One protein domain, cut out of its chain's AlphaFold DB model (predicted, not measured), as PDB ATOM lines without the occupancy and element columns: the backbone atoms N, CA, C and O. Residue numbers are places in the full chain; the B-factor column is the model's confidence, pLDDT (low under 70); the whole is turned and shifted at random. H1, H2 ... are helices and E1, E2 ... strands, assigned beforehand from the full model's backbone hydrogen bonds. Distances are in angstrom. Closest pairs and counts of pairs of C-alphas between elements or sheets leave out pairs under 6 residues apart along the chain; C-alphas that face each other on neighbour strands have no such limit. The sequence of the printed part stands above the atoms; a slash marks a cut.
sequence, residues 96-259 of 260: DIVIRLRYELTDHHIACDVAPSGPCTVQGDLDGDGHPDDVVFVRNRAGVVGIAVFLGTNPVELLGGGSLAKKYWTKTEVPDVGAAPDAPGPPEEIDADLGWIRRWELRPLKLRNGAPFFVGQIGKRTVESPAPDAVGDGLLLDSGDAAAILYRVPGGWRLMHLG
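AT A GLANCE: This is residues 96 to 259 of the 260 residues of an uncharacterized protein of Polyangium fumosum (UniProt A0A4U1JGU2). Two parts built of strongly twisted sheets sit side by side: at one end the five-strand sheet of E1 to E5 with the short helix H1 over one face, and beside it the six-strand sheet of E7, E6, E14, E13, E12 and E8, which is partly face to face with the small sheet of E9, E10 and E11. The two parts meet where E2 comes near E8, and E8 runs on into E9 to pass from the six-strand sheet to the small one. The 164 printed residues hold one named helix followed by fourteen named strands, and the class is mostly strand. The six-strand sheet is mixed, in the order E7, E6, E14, E13, E12, E8; the sheet E9, E10, E11 is antiparallel, and the five-strand sheet is branched at E3 with antiparallel pairs. The whole is compact and rounded, with a radius of gyration of the C-alphas of 15.2 A and spans of 43 by 34 by 33 A.

IN THESE COORDINATES: H1, residues 96 to 104, begins at C-alpha 96 (-3.208, 49.270, 34.831) and is 12.2 A long. E1 is residues 108 to 110 and E2 residues 121 to 124. E3, residues 133 to 140, is 21.2 A long and bends by 52 degrees at residue 137. E4 is residues 145 to 150, 16.6 A long, and E5 residues 157 to 160. E6 is residues 168 to 173, 16.5 A long, and E7 residues 187 to 189. E8, residues 199 to 203, begins at C-alpha 199 (9.950, 32.102, 46.240); E9 is residues 205 to 208. E10, residues 211 to 218, is 21.8 A long, and E11, residues 221 to 226, is 16.2 A. E12 is residues 234 to 238, and E13 residues 243 to 249, 19.1 A long. E14, residues 252 to 259, is 22.1 A long and ends at C-alpha 259 (23.440, 25.943, 43.537).

HOW THE PARTS SIT: H1 is on the branched sheet at a height over the sheet of 8.7 A; it lies over E3, slantwise to the strands at 56 degrees on the local plane. Every O i to N i+4 pair in H1 is within hydrogen-bond range. E1 and E2 lie on one side of E3 and E4 on the other side; N 109 and O 139 of E1 and E3 are 2.9 A apart. E2, E3, E4 and E5 form a meander, each strand the antiparallel neighbour of the one before, with N 133 and O 124 at 2.7 A, N 136 and O 148 at 2.8 A, and N 147 and O 159 at 2.9 A. The closest C-alphas of E2 and E8, those of Val 122 and Leu 202, are 6.8 A apart. In the six-strand sheet, E6 and E7 are a hairpin, with N 188 and O 169 at 2.8 A. E6 and E14 are parallel, with N 255 and O 170 at 2.9 A. E12, E13 and E14 are a meander, with N 235 and O 246 at 2.7 A and N 245 and O 256 at 2.8 A; E12 and E8 are antiparallel, with N 203 and O 234 at 2.7 A. E9, E10 and E11 are a meander too, with N 206 and O 213, and N 214 and O 225, each at 2.8 A. This sheet and the six-strand sheet form a sandwich, two sheets face to face, 10.1 A centre to centre where they face each other, their strands at 42 degrees.

THE WHOLE: The C-alphas of Ala 142 and Asn 209, the two farthest apart, are 46.8 A from each other. The printed part has no cut. The link from E6 to E7, residues 174 to 186, is long. The mean pLDDT of the printed part is 90.7; residues 113 to 117 and 175 to 178 are under 70.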
ATOM      1  N   ASP A  96      -3.856  49.324  36.139       87.19
ATOM      2  CA  ASP A  96      -3.208  49.270  34.831       87.19
ATOM      3  C   ASP A  96      -2.611  47.892  34.513       87.19
ATOM      4  O   ASP A  96      -2.903  47.356  33.442       87.19
ATOM      5  N   ILE A  97      -1.867  47.266  35.432       90.25
ATOM      6  CA  ILE A  97      -1.228  45.968  35.166       90.25
ATOM      7  C   ILE A  97      -2.262  44.855  34.978       90.25
ATOM      8  O   ILE A  97      -2.118  43.999  34.106       90.25
ATOM      9  N   VAL A  98      -3.361  44.895  35.737       90.38
ATOM     10  CA  VAL A  98      -4.463  43.928  35.606       90.38
ATOM     11  C   VAL A  98      -5.159  44.078  34.253       90.38
ATOM     12  O   VAL A  98      -5.482  43.077  33.609       90.38
ATOM     13  N   ILE A  99      -5.400  45.317  33.815       91.25
ATOM     14  CA  ILE A  99      -6.013  45.600  32.512       91.25
ATOM     15  C   ILE A  99      -5.090  45.131  31.384       91.25
ATOM     16  O   ILE A  99      -5.546  44.418  30.488       91.25
ATOM     17  N   ARG A 100      -3.799  45.474  31.452       92.75
ATOM     18  CA  ARG A 100      -2.804  45.087  30.446       92.75
ATOM     19  C   ARG A 100      -2.653  43.570  30.357       92.75
ATOM     20  O   ARG A 100      -2.678  43.025  29.258       92.75
ATOM     21  N   LEU A 101      -2.602  42.879  31.498       94.00
ATOM     22  CA  LEU A 101      -2.546  41.420  31.545       94.00
ATOM     23  C   LEU A 101      -3.747  40.779  30.847       94.00
ATOM     24  O   LEU A 101      -3.561  39.885  30.031       94.00
ATOM     25  N   ARG A 102      -4.969  41.248  31.120       93.12
ATOM     26  CA  ARG A 102      -6.178  40.708  30.474       93.12
ATOM     27  C   ARG A 102      -6.205  40.947  28.968       93.12
ATOM     28  O   ARG A 102      -6.817  40.158  28.255       93.12
ATOM     29  N   TYR A 103      -5.601  42.038  28.504       93.69
ATOM     30  CA  TYR A 103      -5.530  42.371  27.086       93.69
ATOM     31  C   TYR A 103      -4.514  41.491  26.347       93.69
ATOM     32  O   TYR A 103      -4.845  40.907  25.319       93.69
ATOM     33  N   GLU A 104      -3.305  41.358  26.892       94.50
ATOM     34  CA  GLU A 104      -2.205  40.631  26.248       94.50
ATOM     35  C   GLU A 104      -2.286  39.107  26.465       94.50
ATOM     36  O   GLU A 104      -1.973  38.323  25.572       94.50
ATOM     37  N   LEU A 105      -2.732  38.673  27.648       95.31
ATOM     38  CA  LEU A 105      -2.796  37.273  28.084       95.31
ATOM     39  C   LEU A 105      -4.211  36.932  28.574       95.31
ATOM     40  O   LEU A 105      -4.468  36.760  29.764       95.31
ATOM     41  N   THR A 106      -5.151  36.829  27.633       94.62
ATOM     42  CA  THR A 106      -6.598  36.660  27.904       94.62
ATOM     43  C   THR A 106      -6.979  35.433  28.749       94.62
ATOM     44  O   THR A 106      -8.036  35.427  29.390       94.62
ATOM     45  N   ASP A 107      -6.135  34.402  28.777       95.00
ATOM     46  CA  ASP A 107      -6.350  33.182  29.561       95.00
ATOM     47  C   ASP A 107      -5.600  33.172  30.902       95.00
ATOM     48  O   ASP A 107      -5.717  32.199  31.659       95.00
ATOM     49  N   HIS A 108      -4.870  34.244  31.223       95.44
ATOM     50  CA  HIS A 108      -4.025  34.345  32.408       95.44
ATOM     51  C   HIS A 108      -4.558  35.360  33.419       95.44
ATOM     52  O   HIS A 108      -5.207  36.353  33.092       95.44
ATOM     53  N   HIS A 109      -4.269  35.103  34.689       94.06
ATOM     54  CA  HIS A 109      -4.558  36.002  35.801       94.06
ATOM     55  C   HIS A 109      -3.386  36.017  36.784       94.06
ATOM     56  O   HIS A 109      -2.549  35.113  36.777       94.06
ATOM     57  N   ILE A 110      -3.328  37.052  37.623       93.62
ATOM     58  CA  ILE A 110      -2.304  37.186  38.665       93.62
ATOM     59  C   ILE A 110      -2.481  36.062  39.691       93.62
ATOM     60  O   ILE A 110      -3.567  35.894  40.246       93.62
ATOM     61  N   ALA A 111      -1.409  35.324  39.971       89.50
ATOM     62  CA  ALA A 111      -1.405  34.151  40.845       89.50
ATOM     63  C   ALA A 111      -1.007  34.495  42.298       89.50
ATOM     64  O   ALA A 111      -0.083  33.919  42.866       89.50
ATOM     65  N   CYS A 112      -1.696  35.463  42.913       80.88
ATOM     66  CA  CYS A 112      -1.481  35.863  44.318       80.88
ATOM     67  C   CYS A 112      -1.967  34.839  45.359       80.88
ATOM     68  O   CYS A 112      -1.707  34.958  46.562       80.88
ATOM     69  N   ASP A 113      -2.804  33.913  44.919       69.69
ATOM     70  CA  ASP A 113      -3.590  33.005  45.737       69.69
ATOM     71  C   ASP A 113      -2.807  31.748  46.125       69.69
ATOM     72  O   ASP A 113      -2.956  31.265  47.250       69.69
ATOM     73  N   VAL A 114      -1.920  31.283  45.244       61.59
ATOM     74  CA  VAL A 114      -1.075  30.103  45.445       61.59
ATOM     75  C   VAL A 114       0.366  30.561  45.569       61.59
ATOM     76  O   VAL A 114       1.107  30.588  44.599       61.59
ATOM     77  N   ALA A 115       0.721  31.024  46.763       53.12
ATOM     78  CA  ALA A 115       1.950  31.764  46.984       53.12
ATOM     79  C   ALA A 115       3.189  30.852  46.918       53.12
ATOM     80  O   ALA A 115       3.442  30.119  47.880       53.12
ATOM     81  N   PRO A 116       4.069  30.995  45.910       64.56
ATOM     82  CA  PRO A 116       5.453  31.162  46.284       64.56
ATOM     83  C   PRO A 116       5.535  32.324  47.281       64.56
ATOM     84  O   PRO A 116       4.925  33.375  47.095       64.56
ATOM     85  N   SER A 117       6.275  32.135  48.364       68.62
ATOM     86  CA  SER A 117       6.678  33.205  49.266       68.62
ATOM     87  C   SER A 117       7.339  34.345  48.478       68.62
ATOM     88  O   SER A 117       8.476  34.243  48.039       68.62
ATOM     89  N   GLY A 118       6.601  35.428  48.250       73.56
ATOM     90  CA  GLY A 118       7.027  36.527  47.392       73.56
ATOM     91  C   GLY A 118       5.888  37.515  47.123       73.56
ATOM     92  O   GLY A 118       4.748  37.292  47.542       73.56
ATOM     93  N   PRO A 119       6.184  38.647  46.474       85.44
ATOM     94  CA  PRO A 119       5.160  39.566  45.986       85.44
ATOM     95  C   PRO A 119       4.392  38.945  44.805       85.44
ATOM     96  O   PRO A 119       4.867  38.004  44.184       85.44
ATOM     97  N   CYS A 120       3.202  39.451  44.466       86.75
ATOM     98  CA  CYS A 120       2.523  39.014  43.233       86.75
ATOM     99  C   CYS A 120       3.068  39.704  41.979       86.75
ATOM    100  O   CYS A 120       2.952  39.191  40.868       86.75
ATOM    101  N   THR A 121       3.614  40.900  42.184       91.94
ATOM    102  CA  THR A 121       4.139  41.795  41.161       91.94
ATOM    103  C   THR A 121       5.411  42.435  41.697       91.94
ATOM    104  O   THR A 121       5.435  42.868  42.853       91.94
ATOM    105  N   VAL A 122       6.449  42.522  40.874       93.75
ATOM    106  CA  VAL A 122       7.643  43.337  41.148       93.75
ATOM    107  C   VAL A 122       7.885  44.283  39.990       93.75
ATOM    108  O   VAL A 122       7.455  44.010  38.874       93.75
ATOM    109  N   GLN A 123       8.577  45.380  40.280       95.44
ATOM    110  CA  GLN A 123       9.007  46.356  39.292       95.44
ATOM    111  C   GLN A 123      10.522  46.505  39.354       95.44
ATOM    112  O   GLN A 123      11.060  46.671  40.451       95.44
ATOM    113  N   GLY A 124      11.181  46.441  38.202       95.50
ATOM    114  CA  GLY A 124      12.633  46.561  38.048       95.50
ATOM    115  C   GLY A 124      13.000  46.920  36.615       95.50
ATOM    116  O   GLY A 124      12.142  46.852  35.754       95.50
ATOM    117  N   ASP A 125      14.245  47.294  36.354       97.19
ATOM    118  CA  ASP A 125      14.717  47.618  34.997       97.19
ATOM    119  C   ASP A 125      15.349  46.362  34.386       97.19
ATOM    120  O   ASP A 125      16.552  46.150  34.528       97.19
ATOM    121  N   LEU A 126      14.545  45.447  33.829       97.44
ATOM    122  CA  LEU A 126      15.009  44.116  33.408       97.44
ATOM    123  C   LEU A 126      15.767  44.150  32.079       97.44
ATOM    124  O   LEU A 126      16.546  43.230  31.799       97.44
ATOM    125  N   ASP A 127      15.542  45.168  31.249       96.38
ATOM    126  CA  ASP A 127      16.223  45.315  29.966       96.38
ATOM    127  C   ASP A 127      17.310  46.393  29.908       96.38
ATOM    128  O   ASP A 127      18.067  46.423  28.931       96.38
ATOM    129  N   GLY A 128      17.485  47.160  30.982       96.00
ATOM    130  CA  GLY A 128      18.574  48.118  31.141       96.00
ATOM    131  C   GLY A 128      18.321  49.460  30.468       96.00
ATOM    132  O   GLY A 128      19.282  50.194  30.209       96.00
ATOM    133  N   ASP A 129      17.072  49.774  30.120       95.50
ATOM    134  CA  ASP A 129      16.709  51.021  29.449       95.50
ATOM    135  C   ASP A 129      16.479  52.199  30.421       95.50
ATOM    136  O   ASP A 129      16.298  53.345  29.989       95.50
ATOM    137  N   GLY A 130      16.540  51.940  31.732       94.81
ATOM    138  CA  GLY A 130      16.354  52.919  32.799       94.81
ATOM    139  C   GLY A 130      14.898  53.159  33.211       94.81
ATOM    140  O   GLY A 130      14.660  54.027  34.061       94.81
ATOM    141  N   HIS A 131      13.932  52.431  32.648       94.62
ATOM    142  CA  HIS A 131      12.513  52.499  32.992       94.62
ATOM    143  C   HIS A 131      12.081  51.247  33.770       94.62
ATOM    144  O   HIS A 131      12.662  50.177  33.627       94.62
ATOM    145  N   PRO A 132      11.071  51.364  34.650       94.00
ATOM    146  CA  PRO A 132      10.562  50.208  35.371       94.00
ATOM    147  C   PRO A 132       9.722  49.307  34.456       94.00
ATOM    148  O   PRO A 132       8.740  49.751  33.861       94.00
ATOM    149  N   ASP A 133      10.066  48.027  34.449       95.75
ATOM    150  CA  ASP A 133       9.315  46.925  33.863       95.75
ATOM    151  C   ASP A 133       8.481  46.216  34.926       95.75
ATOM    152  O   ASP A 133       8.944  45.962  36.043       95.75
ATOM    153  N   ASP A 134       7.257  45.830  34.565       95.44
ATOM    154  CA  ASP A 134       6.407  45.028  35.440       95.44
ATOM    155  C   ASP A 134       6.666  43.540  35.217       95.44
ATOM    156  O   ASP A 134       6.552  43.018  34.105       95.44
ATOM    157  N   VAL A 135       6.923  42.822  36.305       95.94
ATOM    158  CA  VAL A 135       6.975  41.362  36.313       95.94
ATOM    159  C   VAL A 135       5.842  40.842  37.175       95.94
ATOM    160  O   VAL A 135       5.681  41.238  38.332       95.94
ATOM    161  N   VAL A 136       5.055  39.932  36.616       95.06
ATOM    162  CA  VAL A 136       3.836  39.415  37.229       95.06
ATOM    163  C   VAL A 136       3.895  37.901  37.273       95.06
ATOM    164  O   VAL A 136       4.111  37.243  36.254       95.06
ATOM    165  N   PHE A 137       3.646  37.336  38.451       93.56
ATOM    166  CA  PHE A 137       3.432  35.902  38.571       93.56
ATOM    167  C   PHE A 137       2.017  35.570  38.104       93.56
ATOM    168  O   PHE A 137       1.038  36.113  38.628       93.56
ATOM    169  N   VAL A 138       1.900  34.712  37.095       94.69
ATOM    170  CA  VAL A 138       0.629  34.447  36.416       94.69
ATOM    171  C   VAL A 138       0.281  32.973  36.411       94.69
ATOM    172  O   VAL A 138       1.131  32.091  36.532       94.69
ATOM    173  N   ARG A 139      -1.006  32.709  36.226       93.69
ATOM    174  CA  ARG A 139      -1.553  31.372  36.071       93.69
ATOM    175  C   ARG A 139      -2.611  31.363  34.985       93.69
ATOM    176  O   ARG A 139      -3.416  32.290  34.897       93.69
ATOM    177  N   ASN A 140      -2.616  30.318  34.166       95.00
ATOM    178  CA  ASN A 140      -3.656  30.134  33.159       95.00
ATOM    179  C   ASN A 140      -4.902  29.431  33.737       95.00
ATOM    180  O   ASN A 140      -4.906  28.958  34.874       95.00
ATOM    181  N   ARG A 141      -5.976  29.309  32.948       93.25
ATOM    182  CA  ARG A 141      -7.211  28.609  33.372       93.25
ATOM    183  C   ARG A 141      -7.012  27.141  33.769       93.25
ATOM    184  O   ARG A 141      -7.814  26.619  34.535       93.25
ATOM    185  N   ALA A 142      -5.969  26.486  33.258       93.12
ATOM    186  CA  ALA A 142      -5.628  25.104  33.591       93.12
ATOM    187  C   ALA A 142      -4.785  24.980  34.875       93.12
ATOM    188  O   ALA A 142      -4.455  23.871  35.282       93.12
ATOM    189  N   GLY A 143      -4.436  26.095  35.522       91.88
ATOM    190  CA  GLY A 143      -3.630  26.103  36.738       91.88
ATOM    191  C   GLY A 143      -2.119  26.143  36.507       91.88
ATOM    192  O   GLY A 143      -1.374  26.179  37.483       91.88
ATOM    193  N   VAL A 144      -1.672  26.191  35.249       93.94
ATOM    194  CA  VAL A 144      -0.251  26.206  34.881       93.94
ATOM    195  C   VAL A 144       0.355  27.563  35.202       93.94
ATOM    196  O   VAL A 144      -0.216  28.602  34.854       93.94
ATOM    197  N   VAL A 145       1.510  27.544  35.858       92.88
ATOM    198  CA  VAL A 145       2.171  28.725  36.405       92.88
ATOM    199  C   VAL A 145       3.217  29.269  35.435       92.88
ATOM    200  O   VAL A 145       3.916  28.516  34.753       92.88
ATOM    201  N   GLY A 146       3.333  30.594  35.374       94.56
ATOM    202  CA  GLY A 146       4.324  31.288  34.561       94.56
ATOM    203  C   GLY A 146       4.676  32.671  35.094       94.56
ATOM    204  O   GLY A 146       4.158  33.127  36.116       94.56
ATOM    205  N   ILE A 147       5.554  33.348  34.365       95.56
ATOM    206  CA  ILE A 147       5.995  34.714  34.637       95.56
ATOM    207  C   ILE A 147       5.678  35.552  33.401       95.56
ATOM    208  O   ILE A 147       6.115  35.219  32.302       95.56
ATOM    209  N   ALA A 148       4.908  36.623  33.575       96.62
ATOM    210  CA  ALA A 148       4.646  37.608  32.535       96.62
ATOM    211  C   ALA A 148       5.522  38.840  32.775       96.62
ATOM    212  O   ALA A 148       5.471  39.429  33.856       96.62
ATOM    213  N   VAL A 149       6.316  39.218  31.774       96.75
ATOM    214  CA  VAL A 149       7.210  40.380  31.816       96.75
ATOM    215  C   VAL A 149       6.715  41.427  30.826       96.75
ATOM    216  O   VAL A 149       6.578  41.151  29.633       96.75
ATOM    217  N   PHE A 150       6.447  42.630  31.314       95.88
ATOM    218  CA  PHE A 150       5.991  43.763  30.522       95.88
ATOM    219  C   PHE A 150       7.120  44.784  30.394       95.88
ATOM    220  O   PHE A 150       7.282  45.645  31.253       95.88
ATOM    221  N   LEU A 151       7.877  44.670  29.303       93.19
ATOM    222  CA  LEU A 151       9.048  45.505  29.035       93.19
ATOM    223  C   LEU A 151       8.631  46.821  28.375       93.19
ATOM    224  O   LEU A 151       8.446  46.861  27.154       93.19
ATOM    225  N   GLY A 152       8.388  47.871  29.155       84.44
ATOM    226  CA  GLY A 152       7.917  49.162  28.637       84.44
ATOM    227  C   GLY A 152       6.751  49.036  27.639       84.44
ATOM    228  O   GLY A 152       5.660  48.577  27.989       84.44
ATOM    229  N   THR A 153       6.974  49.428  26.376       77.56
ATOM    230  CA  THR A 153       5.980  49.368  25.273       77.56
ATOM    231  C   THR A 153       6.011  48.077  24.446       77.56
ATOM    232  O   THR A 153       5.218  47.925  23.516       77.56
ATOM    233  N   ASN A 154       6.898  47.138  24.770       82.94
ATOM    234  CA  ASN A 154       7.015  45.880  24.045       82.94
ATOM    235  C   ASN A 154       5.835  44.933  24.345       82.94
ATOM    236  O   ASN A 154       5.174  45.060  25.388       82.94
ATOM    237  N   PRO A 155       5.579  43.955  23.451       88.06
ATOM    238  CA  PRO A 155       4.680  42.847  23.745       88.06
ATOM    239  C   PRO A 155       5.101  42.128  25.025       88.06
ATOM    240  O   PRO A 155       6.293  42.018  25.318       88.06
ATOM    241  N   VAL A 156       4.122  41.604  25.760       94.38
ATOM    242  CA  VAL A 156       4.401  40.815  26.962       94.38
ATOM    243  C   VAL A 156       5.257  39.596  26.617       94.38
ATOM    244  O   VAL A 156       4.995  38.862  25.658       94.38
ATOM    245  N   GLU A 157       6.275  39.345  27.429       95.25
ATOM    246  CA  GLU A 157       7.029  38.105  27.377       95.25
ATOM    247  C   GLU A 157       6.481  37.144  28.435       95.25
ATOM    248  O   GLU A 157       6.676  37.334  29.634       95.25
ATOM    249  N   LEU A 158       5.762  36.111  27.987       96.25
ATOM    250  CA  LEU A 158       5.298  35.025  28.848       96.25
ATOM    251  C   LEU A 158       6.333  33.896  28.877       96.25
ATOM    252  O   LEU A 158       6.636  33.293  27.844       96.25
ATOM    253  N   LEU A 159       6.837  33.594  30.071       95.38
ATOM    254  CA  LEU A 159       7.748  32.490  30.358       95.38
ATOM    255  C   LEU A 159       6.978  31.402  31.118       95.38
ATOM    256  O   LEU A 159       6.386  31.672  32.166       95.38
ATOM    257  N   GLY A 160       6.949  30.182  30.579       93.88
ATOM    258  CA  GLY A 160       6.090  29.108  31.086       93.88
ATOM    259  C   GLY A 160       4.600  29.419  30.901       93.88
ATOM    260  O   GLY A 160       4.177  29.838  29.821       93.88
ATOM    261  N   GLY A 161       3.783  29.190  31.932       92.19
ATOM    262  CA  GLY A 161       2.355  29.533  31.943       92.19
ATOM    263  C   GLY A 161       1.521  28.821  30.874       92.19
ATOM    264  O   GLY A 161       0.474  29.333  30.470       92.19
ATOM    265  N   GLY A 162       1.991  27.680  30.369       90.62
ATOM    266  CA  GLY A 162       1.373  26.959  29.257       90.62
ATOM    267  C   GLY A 162       1.477  27.683  27.911       90.62
ATOM    268  O   GLY A 162       0.629  27.461  27.046       90.62
ATOM    269  N   SER A 163       2.466  28.567  27.731       86.50
ATOM    270  CA  SER A 163       2.728  29.224  26.447       86.50
ATOM    271  C   SER A 163       2.862  28.194  25.320       86.50
ATOM    272  O   SER A 163       3.686  27.286  25.384       86.50
ATOM    273  N   LEU A 164       2.080  28.373  24.249       78.19
ATOM    274  CA  LEU A 164       2.203  27.577  23.020       78.19
ATOM    275  C   LEU A 164       3.424  27.989  22.185       78.19
ATOM    276  O   LEU A 164       3.899  27.223  21.345       78.19
ATOM    277  N   ALA A 165       3.922  29.209  22.392       83.62
ATOM    278  CA  ALA A 165       5.157  29.662  21.781       83.62
ATOM    279  C   ALA A 165       6.336  29.065  22.549       83.62
ATOM    280  O   ALA A 165       6.485  29.309  23.749       83.62
ATOM    281  N   LYS A 166       7.194  28.330  21.836       84.06
ATOM    282  CA  LYS A 166       8.452  27.837  22.393       84.06
ATOM    283  C   LYS A 166       9.345  29.017  22.751       84.06
ATOM    284  O   LYS A 166       9.704  29.818  21.884       84.06
ATOM    285  N   LYS A 167       9.693  29.115  24.027       89.50
ATOM    286  CA  LYS A 167      10.666  30.071  24.550       89.50
ATOM    287  C   LYS A 167      11.877  29.301  25.039       89.50
ATOM    288  O   LYS A 167      11.759  28.141  25.422       89.50
ATOM    289  N   TYR A 168      13.026  29.957  25.000       93.12
ATOM    290  CA  TYR A 168      14.292  29.339  25.351       93.12
ATOM    291  C   TYR A 168      15.083  30.257  26.271       93.12
ATOM    292  O   TYR A 168      15.030  31.481  26.124       93.12
ATOM    293  N   TRP A 169      15.848  29.656  27.173       94.31
ATOM    294  CA  TRP A 169      16.923  30.318  27.903       94.31
ATOM    295  C   TRP A 169      18.243  29.585  27.672       94.31
ATOM    296  O   TRP A 169      18.262  28.426  27.268       94.31
ATOM    297  N   THR A 170      19.366  30.237  27.946       93.50
ATOM    298  CA  THR A 170      20.645  29.532  28.141       93.50
ATOM    299  C   THR A 170      20.890  29.318  29.625       93.50
ATOM    300  O   THR A 170      20.638  30.237  30.407       93.50
ATOM    301  N   LYS A 171      21.425  28.159  30.011       92.06
ATOM    302  CA  LYS A 171      21.825  27.891  31.398       92.06
ATOM    303  C   LYS A 171      23.299  28.189  31.630       92.06
ATOM    304  O   LYS A 171      24.137  27.937  30.765       92.06
ATOM    305  N   THR A 172      23.594  28.707  32.813       88.94
ATOM    306  CA  THR A 172      24.949  28.845  33.359       88.94
ATOM    307  C   THR A 172      24.934  28.383  34.808       88.94
ATOM    308  O   THR A 172      23.949  28.609  35.511       88.94
ATOM    309  N   GLU A 173      26.025  27.795  35.273       86.56
ATOM    310  CA  GLU A 173      26.201  27.413  36.674       86.56
ATOM    311  C   GLU A 173      27.266  28.301  37.312       86.56
ATOM    312  O   GLU A 173      28.195  28.752  36.638       86.56
ATOM    313  N   VAL A 174      27.107  28.596  38.601       80.62
ATOM    314  CA  VAL A 174      28.143  29.250  39.404       80.62
ATOM    315  C   VAL A 174      28.825  28.167  40.243       80.62
ATOM    316  O   VAL A 174      28.247  27.743  41.247       80.62
ATOM    317  N   PRO A 175      30.020  27.690  39.847       63.00
ATOM    318  CA  PRO A 175      30.765  26.718  40.636       63.00
ATOM    319  C   PRO A 175      31.317  27.420  41.885       63.00
ATOM    320  O   PRO A 175      32.355  28.064  41.830       63.00
ATOM    321  N   ASP A 176      30.607  27.322  43.009       64.69
ATOM    322  CA  ASP A 176      30.907  27.972  44.297       64.69
ATOM    323  C   ASP A 176      30.744  29.511  44.353       64.69
ATOM    324  O   ASP A 176      30.920  30.260  43.390       64.69
ATOM    325  N   VAL A 177      30.405  30.023  45.545       57.97
ATOM    326  CA  VAL A 177      30.100  31.447  45.778       57.97
ATOM    327  C   VAL A 177      31.301  32.338  45.435       57.97
ATOM    328  O   VAL A 177      32.306  32.350  46.145       57.97
ATOM    329  N   GLY A 178      31.156  33.152  44.387       59.25
ATOM    330  CA  GLY A 178      32.135  34.164  43.977       59.25
ATOM    331  C   GLY A 178      33.011  33.772  42.787       59.25
ATOM    332  O   GLY A 178      33.802  34.604  42.335       59.25
ATOM    333  N   ALA A 179      32.867  32.557  42.253       70.00
ATOM    334  CA  ALA A 179      33.475  32.194  40.980       70.00
ATOM    335  C   ALA A 179      32.738  32.843  39.799       70.00
ATOM    336  O   ALA A 179      31.570  33.228  39.894       70.00
ATOM    337  N   ALA A 180      33.437  32.965  38.670       76.50
ATOM    338  CA  ALA A 180      32.792  33.333  37.418       76.50
ATOM    339  C   ALA A 180      31.831  32.208  36.987       76.50
ATOM    340  O   ALA A 180      32.182  31.040  37.165       76.50
ATOM    341  N   PRO A 181      30.659  32.533  36.414       80.62
ATOM    342  CA  PRO A 181      29.774  31.526  35.863       80.62
ATOM    343  C   PRO A 181      30.465  30.784  34.725       80.62
ATOM    344  O   PRO A 181      31.260  31.372  33.981       80.62
ATOM    345  N   ASP A 182      30.114  29.516  34.562       84.38
ATOM    346  CA  ASP A 182      30.541  28.743  33.407       84.38
ATOM    347  C   ASP A 182      30.028  29.365  32.101       84.38
ATOM    348  O   ASP A 182      29.083  30.163  32.071       84.38
ATOM    349  N   ALA A 183      30.662  28.990  30.988       85.94
ATOM    350  CA  ALA A 183      30.202  29.401  29.670       85.94
ATOM    351  C   ALA A 183      28.731  28.985  29.462       85.94
ATOM    352  O   ALA A 183      28.342  27.893  29.889       85.94
ATOM    353  N   PRO A 184      27.911  29.815  28.789       88.31
ATOM    354  CA  PRO A 184      26.514  29.488  28.554       88.31
ATOM    355  C   PRO A 184      26.391  28.176  27.781       88.31
ATOM    356  O   PRO A 184      27.020  27.989  26.735       88.31
ATOM    357  N   GLY A 185      25.559  27.280  28.306       88.69
ATOM    358  CA  GLY A 185      25.177  26.046  27.634       88.69
ATOM    359  C   GLY A 185      24.313  26.296  26.389       88.69
ATOM    360  O   GLY A 185      23.957  27.441  26.082       88.69
ATOM    361  N   PRO A 186      23.947  25.229  25.655       92.00
ATOM    362  CA  PRO A 186      23.006  25.345  24.546       92.00
ATOM    363  C   PRO A 186      21.648  25.893  25.028       92.00
ATOM    364  O   PRO A 186      21.288  25.690  26.191       92.00
ATOM    365  N   PRO A 187      20.877  26.567  24.154       93.50
ATOM    366  CA  PRO A 187      19.521  26.982  24.485       93.50
ATOM    367  C   PRO A 187      18.654  25.785  24.884       93.50
ATOM    368  O   PRO A 187      18.623  24.771  24.187       93.50
ATOM    369  N   GLU A 188      17.923  25.934  25.979       94.62
ATOM    370  CA  GLU A 188      16.987  24.950  26.510       94.62
ATOM    371  C   GLU A 188      15.580  25.538  26.508       94.62
ATOM    372  O   GLU A 188      15.400  26.733  26.752       94.62
ATOM    373  N   GLU A 189      14.592  24.705  26.184       93.44
ATOM    374  CA  GLU A 189      13.188  25.105  26.201       93.44
ATOM    375  C   GLU A 189      12.760  25.414  27.640       93.44
ATOM    376  O   GLU A 189      13.082  24.680  28.570       93.44
ATOM    377  N   ILE A 190      12.060  26.533  27.821       92.69
ATOM    378  CA  ILE A 190      11.522  26.925  29.123       92.69
ATOM    379  C   ILE A 190      10.395  25.966  29.489       92.69
ATOM    380  O   ILE A 190       9.482  25.759  28.685       92.69
ATOM    381  N   ASP A 191      10.431  25.437  30.714       91.44
ATOM    382  CA  ASP A 191       9.370  24.578  31.232       91.44
ATOM    383  C   ASP A 191       8.001  25.246  31.076       91.44
ATOM    384  O   ASP A 191       7.795  26.404  31.449       91.44
ATOM    385  N   ALA A 192       7.041  24.491  30.543       89.69
ATOM    386  CA  ALA A 192       5.687  24.988  30.333       89.69
ATOM    387  C   ALA A 192       4.996  25.367  31.653       89.69
ATOM    388  O   ALA A 192       4.121  26.231  31.644       89.69
ATOM    389  N   ASP A 193       5.395  24.736  32.759       91.88
ATOM    390  CA  ASP A 193       4.895  24.995  34.103       91.88
ATOM    391  C   ASP A 193       6.041  25.364  35.047       91.88
ATOM    392  O   ASP A 193       6.913  24.547  35.340       91.88
ATOM    393  N   LEU A 194       6.006  26.589  35.567       92.94
ATOM    394  CA  LEU A 194       6.950  27.069  36.576       92.94
ATOM    395  C   LEU A 194       6.421  26.865  38.007       92.94
ATOM    396  O   LEU A 194       6.800  27.583  38.932       92.94
ATOM    397  N   GLY A 195       5.542  25.878  38.206       91.00
ATOM    398  CA  GLY A 195       4.945  25.535  39.500       91.00
ATOM    399  C   GLY A 195       5.939  25.080  40.576       91.00
ATOM    400  O   GLY A 195       5.569  24.976  41.743       91.00
ATOM    401  N   TRP A 196       7.200  24.837  40.213       91.12
ATOM    402  CA  TRP A 196       8.286  24.546  41.151       91.12
ATOM    403  C   TRP A 196       8.782  25.784  41.915       91.12
ATOM    404  O   TRP A 196       9.449  25.636  42.941       91.12
ATOM    405  N   ILE A 197       8.474  27.002  41.450       92.31
ATOM    406  CA  ILE A 197       8.881  28.241  42.119       92.31
ATOM    407  C   ILE A 197       8.140  28.347  43.456       92.31
ATOM    408  O   ILE A 197       6.912  28.403  43.503       92.31
ATOM    409  N   ARG A 198       8.900  28.415  44.553       91.06
ATOM    410  CA  ARG A 198       8.410  28.614  45.928       91.06
ATOM    411  C   ARG A 198       8.701  29.994  46.480       91.06
ATOM    412  O   ARG A 198       8.081  30.396  47.460       91.06
ATOM    413  N   ARG A 199       9.645  30.719  45.905       91.62
ATOM    414  CA  ARG A 199       9.950  32.102  46.240       91.62
ATOM    415  C   ARG A 199      10.508  32.795  45.020       91.62
ATOM    416  O   ARG A 199      11.208  32.186  44.217       91.62
ATOM    417  N   TRP A 200      10.215  34.081  44.905       93.19
ATOM    418  CA  TRP A 200      10.833  34.909  43.889       93.19
ATOM    419  C   TRP A 200      11.017  36.346  44.370       93.19
ATOM    420  O   TRP A 200      10.307  36.816  45.262       93.19
ATOM    421  N   GLU A 201      12.033  37.015  43.833       93.81
ATOM    422  CA  GLU A 201      12.446  38.353  44.259       93.81
ATOM    423  C   GLU A 201      13.243  39.041  43.148       93.81
ATOM    424  O   GLU A 201      14.028  38.393  42.457       93.81
ATOM    425  N   LEU A 202      13.098  40.356  43.006       96.00
ATOM    426  CA  LEU A 202      13.962  41.133  42.125       96.00
ATOM    427  C   LEU A 202      15.379  41.251  42.716       96.00
ATOM    428  O   LEU A 202      15.559  41.500  43.909       96.00
ATOM    429  N   ARG A 203      16.398  41.106  41.873       97.12
ATOM    430  CA  ARG A 203      17.814  41.262  42.207       97.12
ATOM    431  C   ARG A 203      18.401  42.431  41.414       97.12
ATOM    432  O   ARG A 203      18.640  42.269  40.219       97.12
ATOM    433  N   PRO A 204      18.671  43.579  42.061       97.69
ATOM    434  CA  PRO A 204      19.208  44.738  41.367       97.69
ATOM    435  C   PRO A 204      20.554  44.454  40.698       97.69
ATOM    436  O   PRO A 204      21.450  43.878  41.333       97.69
ATOM    437  N   LEU A 205      20.717  44.925  39.465       97.94
ATOM    438  CA  LEU A 205      21.994  44.932  38.763       97.94
ATOM    439  C   LEU A 205      22.890  46.057  39.298       97.94
ATOM    440  O   LEU A 205      22.463  47.192  39.535       97.94
ATOM    441  N   LYS A 206      24.168  45.741  39.509       97.50
ATOM    442  CA  LYS A 206      25.221  46.687  39.888       97.50
ATOM    443  C   LYS A 206      26.482  46.439  39.071       97.50
ATOM    444  O   LYS A 206      26.701  45.353  38.543       97.50
ATOM    445  N   LEU A 207      27.329  47.465  38.995       96.81
ATOM    446  CA  LEU A 207      28.617  47.415  38.306       96.81
ATOM    447  C   LEU A 207      29.761  47.578  39.304       96.81
ATOM    448  O   LEU A 207      29.768  48.509  40.111       96.81
ATOM    449  N   ARG A 208      30.741  46.672  39.257       94.31
ATOM    450  CA  ARG A 208      31.971  46.741  40.054       94.31
ATOM    451  C   ARG A 208      33.139  46.662  39.102       94.31
ATOM    452  O   ARG A 208      33.338  45.643  38.454       94.31
ATOM    453  N   ASN A 209      33.911  47.742  39.021       94.81
ATOM    454  CA  ASN A 209      35.027  47.853  38.078       94.81
ATOM    455  C   ASN A 209      34.595  47.551  36.626       94.81
ATOM    456  O   ASN A 209      35.334  46.927  35.873       94.81
ATOM    457  N   GLY A 210      33.370  47.948  36.260       94.56
ATOM    458  CA  GLY A 210      32.771  47.676  34.949       94.56
ATOM    459  C   GLY A 210      32.172  46.274  34.774       94.56
ATOM    460  O   GLY A 210      31.529  46.038  33.758       94.56
ATOM    461  N   ALA A 211      32.330  45.362  35.739       94.69
ATOM    462  CA  ALA A 211      31.743  44.026  35.677       94.69
ATOM    463  C   ALA A 211      30.335  43.994  36.309       94.69
ATOM    464  O   ALA A 211      30.177  44.484  37.436       94.69
ATOM    465  N   PRO A 212      29.329  43.417  35.625       96.56
ATOM    466  CA  PRO A 212      27.969  43.270  36.142       96.56
ATOM    467  C   PRO A 212      27.854  42.199  37.234       96.56
ATOM    468  O   PRO A 212      28.409  41.102  37.125       96.56
ATOM    469  N   PHE A 213      27.099  42.511  38.288       96.56
ATOM    470  CA  PHE A 213      26.737  41.583  39.357       96.56
ATOM    471  C   PHE A 213      25.355  41.905  39.929       96.56
ATOM    472  O   PHE A 213      24.958  43.067  40.028       96.56
ATOM    473  N   PHE A 214      24.639  40.869  40.347       96.88
ATOM    474  CA  PHE A 214      23.389  40.993  41.081       96.88
ATOM    475  C   PHE A 214      23.650  41.110  42.574       96.88
ATOM    476  O   PHE A 214      24.519  40.420  43.112       96.88
ATOM    477  N   VAL A 215      22.869  41.952  43.250       95.69
ATOM    478  CA  VAL A 215      22.930  42.113  44.707       95.69
ATOM    479  C   VAL A 215      21.692  41.520  45.353       95.69
ATOM    480  O   VAL A 215      20.563  41.813  44.966       95.69
ATOM    481  N   GLY A 216      21.909  40.705  46.379       92.88
ATOM    482  CA  GLY A 216      20.848  40.093  47.157       92.88
ATOM    483  C   GLY A 216      21.152  40.016  48.645       92.88
ATOM    484  O   GLY A 216      22.227  40.398  49.110       92.88
ATOM    485  N   GLN A 217      20.193  39.486  49.403       90.44
ATOM    486  CA  GLN A 217      20.365  39.157  50.817       90.44
ATOM    487  C   GLN A 217      20.059  37.681  51.081       90.44
ATOM    488  O   GLN A 217      19.068  37.143  50.580       90.44
ATOM    489  N   ILE A 218      20.901  37.046  51.900       85.06
ATOM    490  CA  ILE A 218      20.667  35.731  52.507       85.06
ATOM    491  C   ILE A 218      20.827  35.885  54.023       85.06
ATOM    492  O   ILE A 218      21.928  36.097  54.545       85.06
ATOM    493  N   GLY A 219      19.708  35.831  54.746       86.31
ATOM    494  CA  GLY A 219      19.673  36.181  56.165       86.31
ATOM    495  C   GLY A 219      20.123  37.628  56.382       86.31
ATOM    496  O   GLY A 219      19.478  38.555  55.910       86.31
ATOM    497  N   LYS A 220      21.244  37.826  57.087       91.19
ATOM    498  CA  LYS A 220      21.844  39.155  57.329       91.19
ATOM    499  C   LYS A 220      23.008  39.484  56.390       91.19
ATOM    500  O   LYS A 220      23.637  40.526  56.545       91.19
ATOM    501  N   ARG A 221      23.365  38.571  55.485       90.12
ATOM    502  CA  ARG A 221      24.529  38.715  54.609       90.12
ATOM    503  C   ARG A 221      24.089  39.251  53.257       90.12
ATOM    504  O   ARG A 221      23.158  38.714  52.661       90.12
ATOM    505  N   THR A 222      24.795  40.265  52.772       92.50
ATOM    506  CA  THR A 222      24.732  40.663  51.367       92.50
ATOM    507  C   THR A 222      25.460  39.615  50.538       92.50
ATOM    508  O   THR A 222      26.583  39.235  50.870       92.50
ATOM    509  N   VAL A 223      24.804  39.140  49.488       91.50
ATOM    510  CA  VAL A 223      25.364  38.178  48.538       91.50
ATOM    511  C   VAL A 223      25.424  38.838  47.178       91.50
ATOM    512  O   VAL A 223      24.507  39.561  46.786       91.50
ATOM    513  N   GLU A 224      26.523  38.591  46.484       93.88
ATOM    514  CA  GLU A 224      26.775  39.114  45.156       93.88
ATOM    515  C   GLU A 224      26.979  37.947  44.206       93.88
ATOM    516  O   GLU A 224      27.750  37.030  44.492       93.88
ATOM    517  N   SER A 225      26.270  37.983  43.085       93.44
ATOM    518  CA  SER A 225      26.322  36.937  42.070       93.44
ATOM    519  C   SER A 225      26.791  37.565  40.760       93.44
ATOM    520  O   SER A 225      26.115  38.475  40.274       93.44
ATOM    521  N   PRO A 226      27.935  37.150  40.190       93.94
ATOM    522  CA  PRO A 226      28.398  37.688  38.914       93.94
ATOM    523  C   PRO A 226      27.359  37.463  37.813       93.94
ATOM    524  O   PRO A 226      26.739  36.407  37.761       93.94
ATOM    525  N   ALA A 227      27.169  38.447  36.937       94.56
ATOM    526  CA  ALA A 227      26.066  38.464  35.980       94.56
ATOM    527  C   ALA A 227      26.556  38.827  34.569       94.56
ATOM    528  O   ALA A 227      26.209  39.890  34.055       94.56
ATOM    529  N   PRO A 228      27.422  38.005  33.948       93.12
ATOM    530  CA  PRO A 228      28.037  38.334  32.669       93.12
ATOM    531  C   PRO A 228      26.970  38.626  31.612       93.12
ATOM    532  O   PRO A 228      25.999  37.881  31.466       93.12
ATOM    533  N   ASP A 229      27.180  39.718  30.878       95.50
ATOM    534  CA  ASP A 229      26.301  40.217  29.813       95.50
ATOM    535  C   ASP A 229      24.899  40.660  30.261       95.50
ATOM    536  O   ASP A 229      24.067  40.958  29.402       95.50
ATOM    537  N   ALA A 230      24.614  40.698  31.569       97.31
ATOM    538  CA  ALA A 230      23.334  41.187  32.061       97.31
ATOM    539  C   ALA A 230      23.135  42.648  31.650       97.31
ATOM    540  O   ALA A 230      24.010  43.488  31.874       97.31
ATOM    541  N   VAL A 231      21.982  42.928  31.040       97.38
ATOM    542  CA  VAL A 231      21.626  44.287  30.605       97.38
ATOM    543  C   VAL A 231      20.839  45.042  31.671       97.38
ATOM    544  O   VAL A 231      21.009  46.248  31.785       97.38
ATOM    545  N   GLY A 232      20.076  44.329  32.500       97.75
ATOM    546  CA  GLY A 232      19.241  44.896  33.554       97.75
ATOM    547  C   GLY A 232      19.173  44.015  34.802       97.75
ATOM    548  O   GLY A 232      19.972  43.090  34.986       97.75
ATOM    549  N   ASP A 233      18.222  44.329  35.671       98.38
ATOM    550  CA  ASP A 233      17.901  43.609  36.896       98.38
ATOM    551  C   ASP A 233      17.571  42.130  36.629       98.38
ATOM    552  O   ASP A 233      17.085  41.729  35.570       98.38
ATOM    553  N   GLY A 234      17.851  41.294  37.627       97.81
ATOM    554  CA  GLY A 234      17.578  39.863  37.593       97.81
ATOM    555  C   GLY A 234      16.369  39.488  38.439       97.81
ATOM    556  O   GLY A 234      15.933  40.224  39.322       97.81
ATOM    557  N   LEU A 235      15.861  38.285  38.221       97.25
ATOM    558  CA  LEU A 235      14.780  37.691  38.984       97.25
ATOM    559  C   LEU A 235      15.275  36.426  39.673       97.25
ATOM    560  O   LEU A 235      15.553  35.422  39.024       97.25
ATOM    561  N   LEU A 236      15.392  36.466  40.998       96.12
ATOM    562  CA  LEU A 236      15.640  35.269  41.789       96.12
ATOM    563  C   LEU A 236      14.411  34.364  41.705       96.12
ATOM    564  O   LEU A 236      13.314  34.797  42.047       96.12
ATOM    565  N   LEU A 237      14.626  33.112  41.318       95.06
ATOM    566  CA  LEU A 237      13.667  32.018  41.334       95.06
ATOM    567  C   LEU A 237      14.190  30.957  42.305       95.06
ATOM    568  O   LEU A 237      15.266  30.403  42.102       95.06
ATOM    569  N   ASP A 238      13.449  30.697  43.372       93.75
ATOM    570  CA  ASP A 238      13.851  29.806  44.458       93.75
ATOM    571  C   ASP A 238      12.789  28.715  44.639       93.75
ATOM    572  O   ASP A 238      11.605  28.998  44.834       93.75
ATOM    573  N   SER A 239      13.210  27.458  44.527       92.56
ATOM    574  CA  SER A 239      12.365  26.265  44.673       92.56
ATOM    575  C   SER A 239      12.356  25.700  46.100       92.56
ATOM    576  O   SER A 239      11.583  24.792  46.403       92.56
ATOM    577  N   GLY A 240      13.196  26.229  46.989       91.19
ATOM    578  CA  GLY A 240      13.492  25.690  48.315       91.19
ATOM    579  C   GLY A 240      14.678  24.723  48.341       91.19
ATOM    580  O   GLY A 240      15.398  24.718  49.334       91.19
ATOM    581  N   ASP A 241      14.898  23.967  47.260       89.88
ATOM    582  CA  ASP A 241      16.008  23.002  47.125       89.88
ATOM    583  C   ASP A 241      17.070  23.458  46.110       89.88
ATOM    584  O   ASP A 241      18.090  22.809  45.922       89.88
ATOM    585  N   ALA A 242      16.786  24.536  45.383       91.25
ATOM    586  CA  ALA A 242      17.667  25.139  44.397       91.25
ATOM    587  C   ALA A 242      17.233  26.579  44.146       91.25
ATOM    588  O   ALA A 242      16.030  26.881  44.144       91.25
ATOM    589  N   ALA A 243      18.204  27.441  43.859       93.06
ATOM    590  CA  ALA A 243      17.961  28.826  43.483       93.06
ATOM    591  C   ALA A 243      18.636  29.161  42.153       93.06
ATOM    592  O   ALA A 243      19.748  28.719  41.859       93.06
ATOM    593  N   ALA A 244      17.976  29.991  41.355       95.38
ATOM    594  CA  ALA A 244      18.509  30.526  40.116       95.38
ATOM    595  C   ALA A 244      18.185  32.015  39.987       95.38
ATOM    596  O   ALA A 244      17.229  32.504  40.583       95.38
ATOM    597  N   ILE A 245      18.968  32.744  39.200       96.81
ATOM    598  CA  ILE A 245      18.628  34.096  38.760       96.81
ATOM    599  C   ILE A 245      18.325  34.035  37.269       96.81
ATOM    600  O   ILE A 245      19.186  33.671  36.467       96.81
ATOM    601  N   LEU A 246      17.101  34.394  36.907       97.62
ATOM    602  CA  LEU A 246      16.677  34.628  35.538       97.62
ATOM    603  C   LEU A 246      16.962  36.089  35.179       97.62
ATOM    604  O   LEU A 246      16.526  36.987  35.891       97.62
ATOM    605  N   TYR A 247      17.672  36.350  34.090       97.81
ATOM    606  CA  TYR A 247      17.974  37.716  33.661       97.81
ATOM    607  C   TYR A 247      18.080  37.828  32.147       97.81
ATOM    608  O   TYR A 247      18.222  36.826  31.436       97.81
ATOM    609  N   ARG A 248      18.003  39.066  31.657       96.62
ATOM    610  CA  ARG A 248      18.105  39.372  30.236       96.62
ATOM    611  C   ARG A 248      19.556  39.621  29.837       96.62
ATOM    612  O   ARG A 248      20.320  40.276  30.545       96.62
ATOM    613  N   VAL A 249      19.911  39.108  28.668       96.81
ATOM    614  CA  VAL A 249      21.140  39.414  27.928       96.81
ATOM    615  C   VAL A 249      20.744  39.864  26.514       96.81
ATOM    616  O   VAL A 249      19.611  39.604  26.099       96.81
ATOM    617  N   PRO A 250      21.637  40.467  25.705       94.38
ATOM    618  CA  PRO A 250      21.269  40.932  24.360       94.38
ATOM    619  C   PRO A 250      20.697  39.836  23.441       94.38
ATOM    620  O   PRO A 250      19.971  40.133  22.499       94.38
ATOM    621  N   GLY A 251      21.026  38.566  23.707       90.75
ATOM    622  CA  GLY A 251      20.558  37.402  22.948       90.75
ATOM    623  C   GLY A 251      19.291  36.715  23.479       90.75
ATOM    624  O   GLY A 251      18.890  35.712  22.893       90.75
ATOM    625  N   GLY A 252      18.680  37.194  24.568       94.12
ATOM    626  CA  GLY A 252      17.480  36.594  25.165       94.12
ATOM    627  C   GLY A 252      17.587  36.386  26.676       94.12
ATOM    628  O   GLY A 252      18.236  37.159  27.377       94.12
ATOM    629  N   TRP A 253      16.937  35.339  27.185       96.56
ATOM    630  CA  TRP A 253      16.935  35.009  28.611       96.56
ATOM    631  C   TRP A 253      18.080  34.069  28.983       96.56
ATOM    632  O   TRP A 253      18.412  33.132  28.253       96.56
ATOM    633  N   ARG A 254      18.652  34.287  30.164       96.88
ATOM    634  CA  ARG A 254      19.654  33.412  30.768       96.88
ATOM    635  C   ARG A 254      19.210  33.018  32.171       96.88
ATOM    636  O   ARG A 254      18.767  33.865  32.942       96.88
ATOM    637  N   LEU A 255      19.324  31.728  32.480       96.38
ATOM    638  CA  LEU A 255      19.036  31.165  33.793       96.38
ATOM    639  C   LEU A 255      20.356  30.753  34.450       96.38
ATOM    640  O   LEU A 255      21.001  29.794  34.028       96.38
ATOM    641  N   MET A 256      20.774  31.501  35.467       95.38
ATOM    642  CA  MET A 256      21.992  31.216  36.218       95.38
ATOM    643  C   MET A 256      21.670  30.479  37.507       95.38
ATOM    644  O   MET A 256      21.090  31.062  38.421       95.38
ATOM    645  N   HIS A 257      22.081  29.221  37.593       93.75
ATOM    646  CA  HIS A 257      21.939  28.412  38.794       93.75
ATOM    647  C   HIS A 257      22.940  28.869  39.861       93.75
ATOM    648  O   HIS A 257      24.139  28.970  39.601       93.75
ATOM    649  N   LEU A 258      22.432  29.151  41.062       90.06
ATOM    650  CA  LEU A 258      23.220  29.564  42.228       90.06
ATOM    651  C   LEU A 258      23.649  28.382  43.111       90.06
ATOM    652  O   LEU A 258      24.350  28.592  44.098       90.06
ATOM    653  N   GLY A 259      23.203  27.169  42.776       82.00
ATOM    654  CA  GLY A 259      23.440  25.943  43.537       82.00
ATOM    655  C   GLY A 259      22.150  25.270  44.018       82.00
ATOM    656  O   GLY A 259      21.046  25.789  43.810       82.00
TER     657      GLY A 259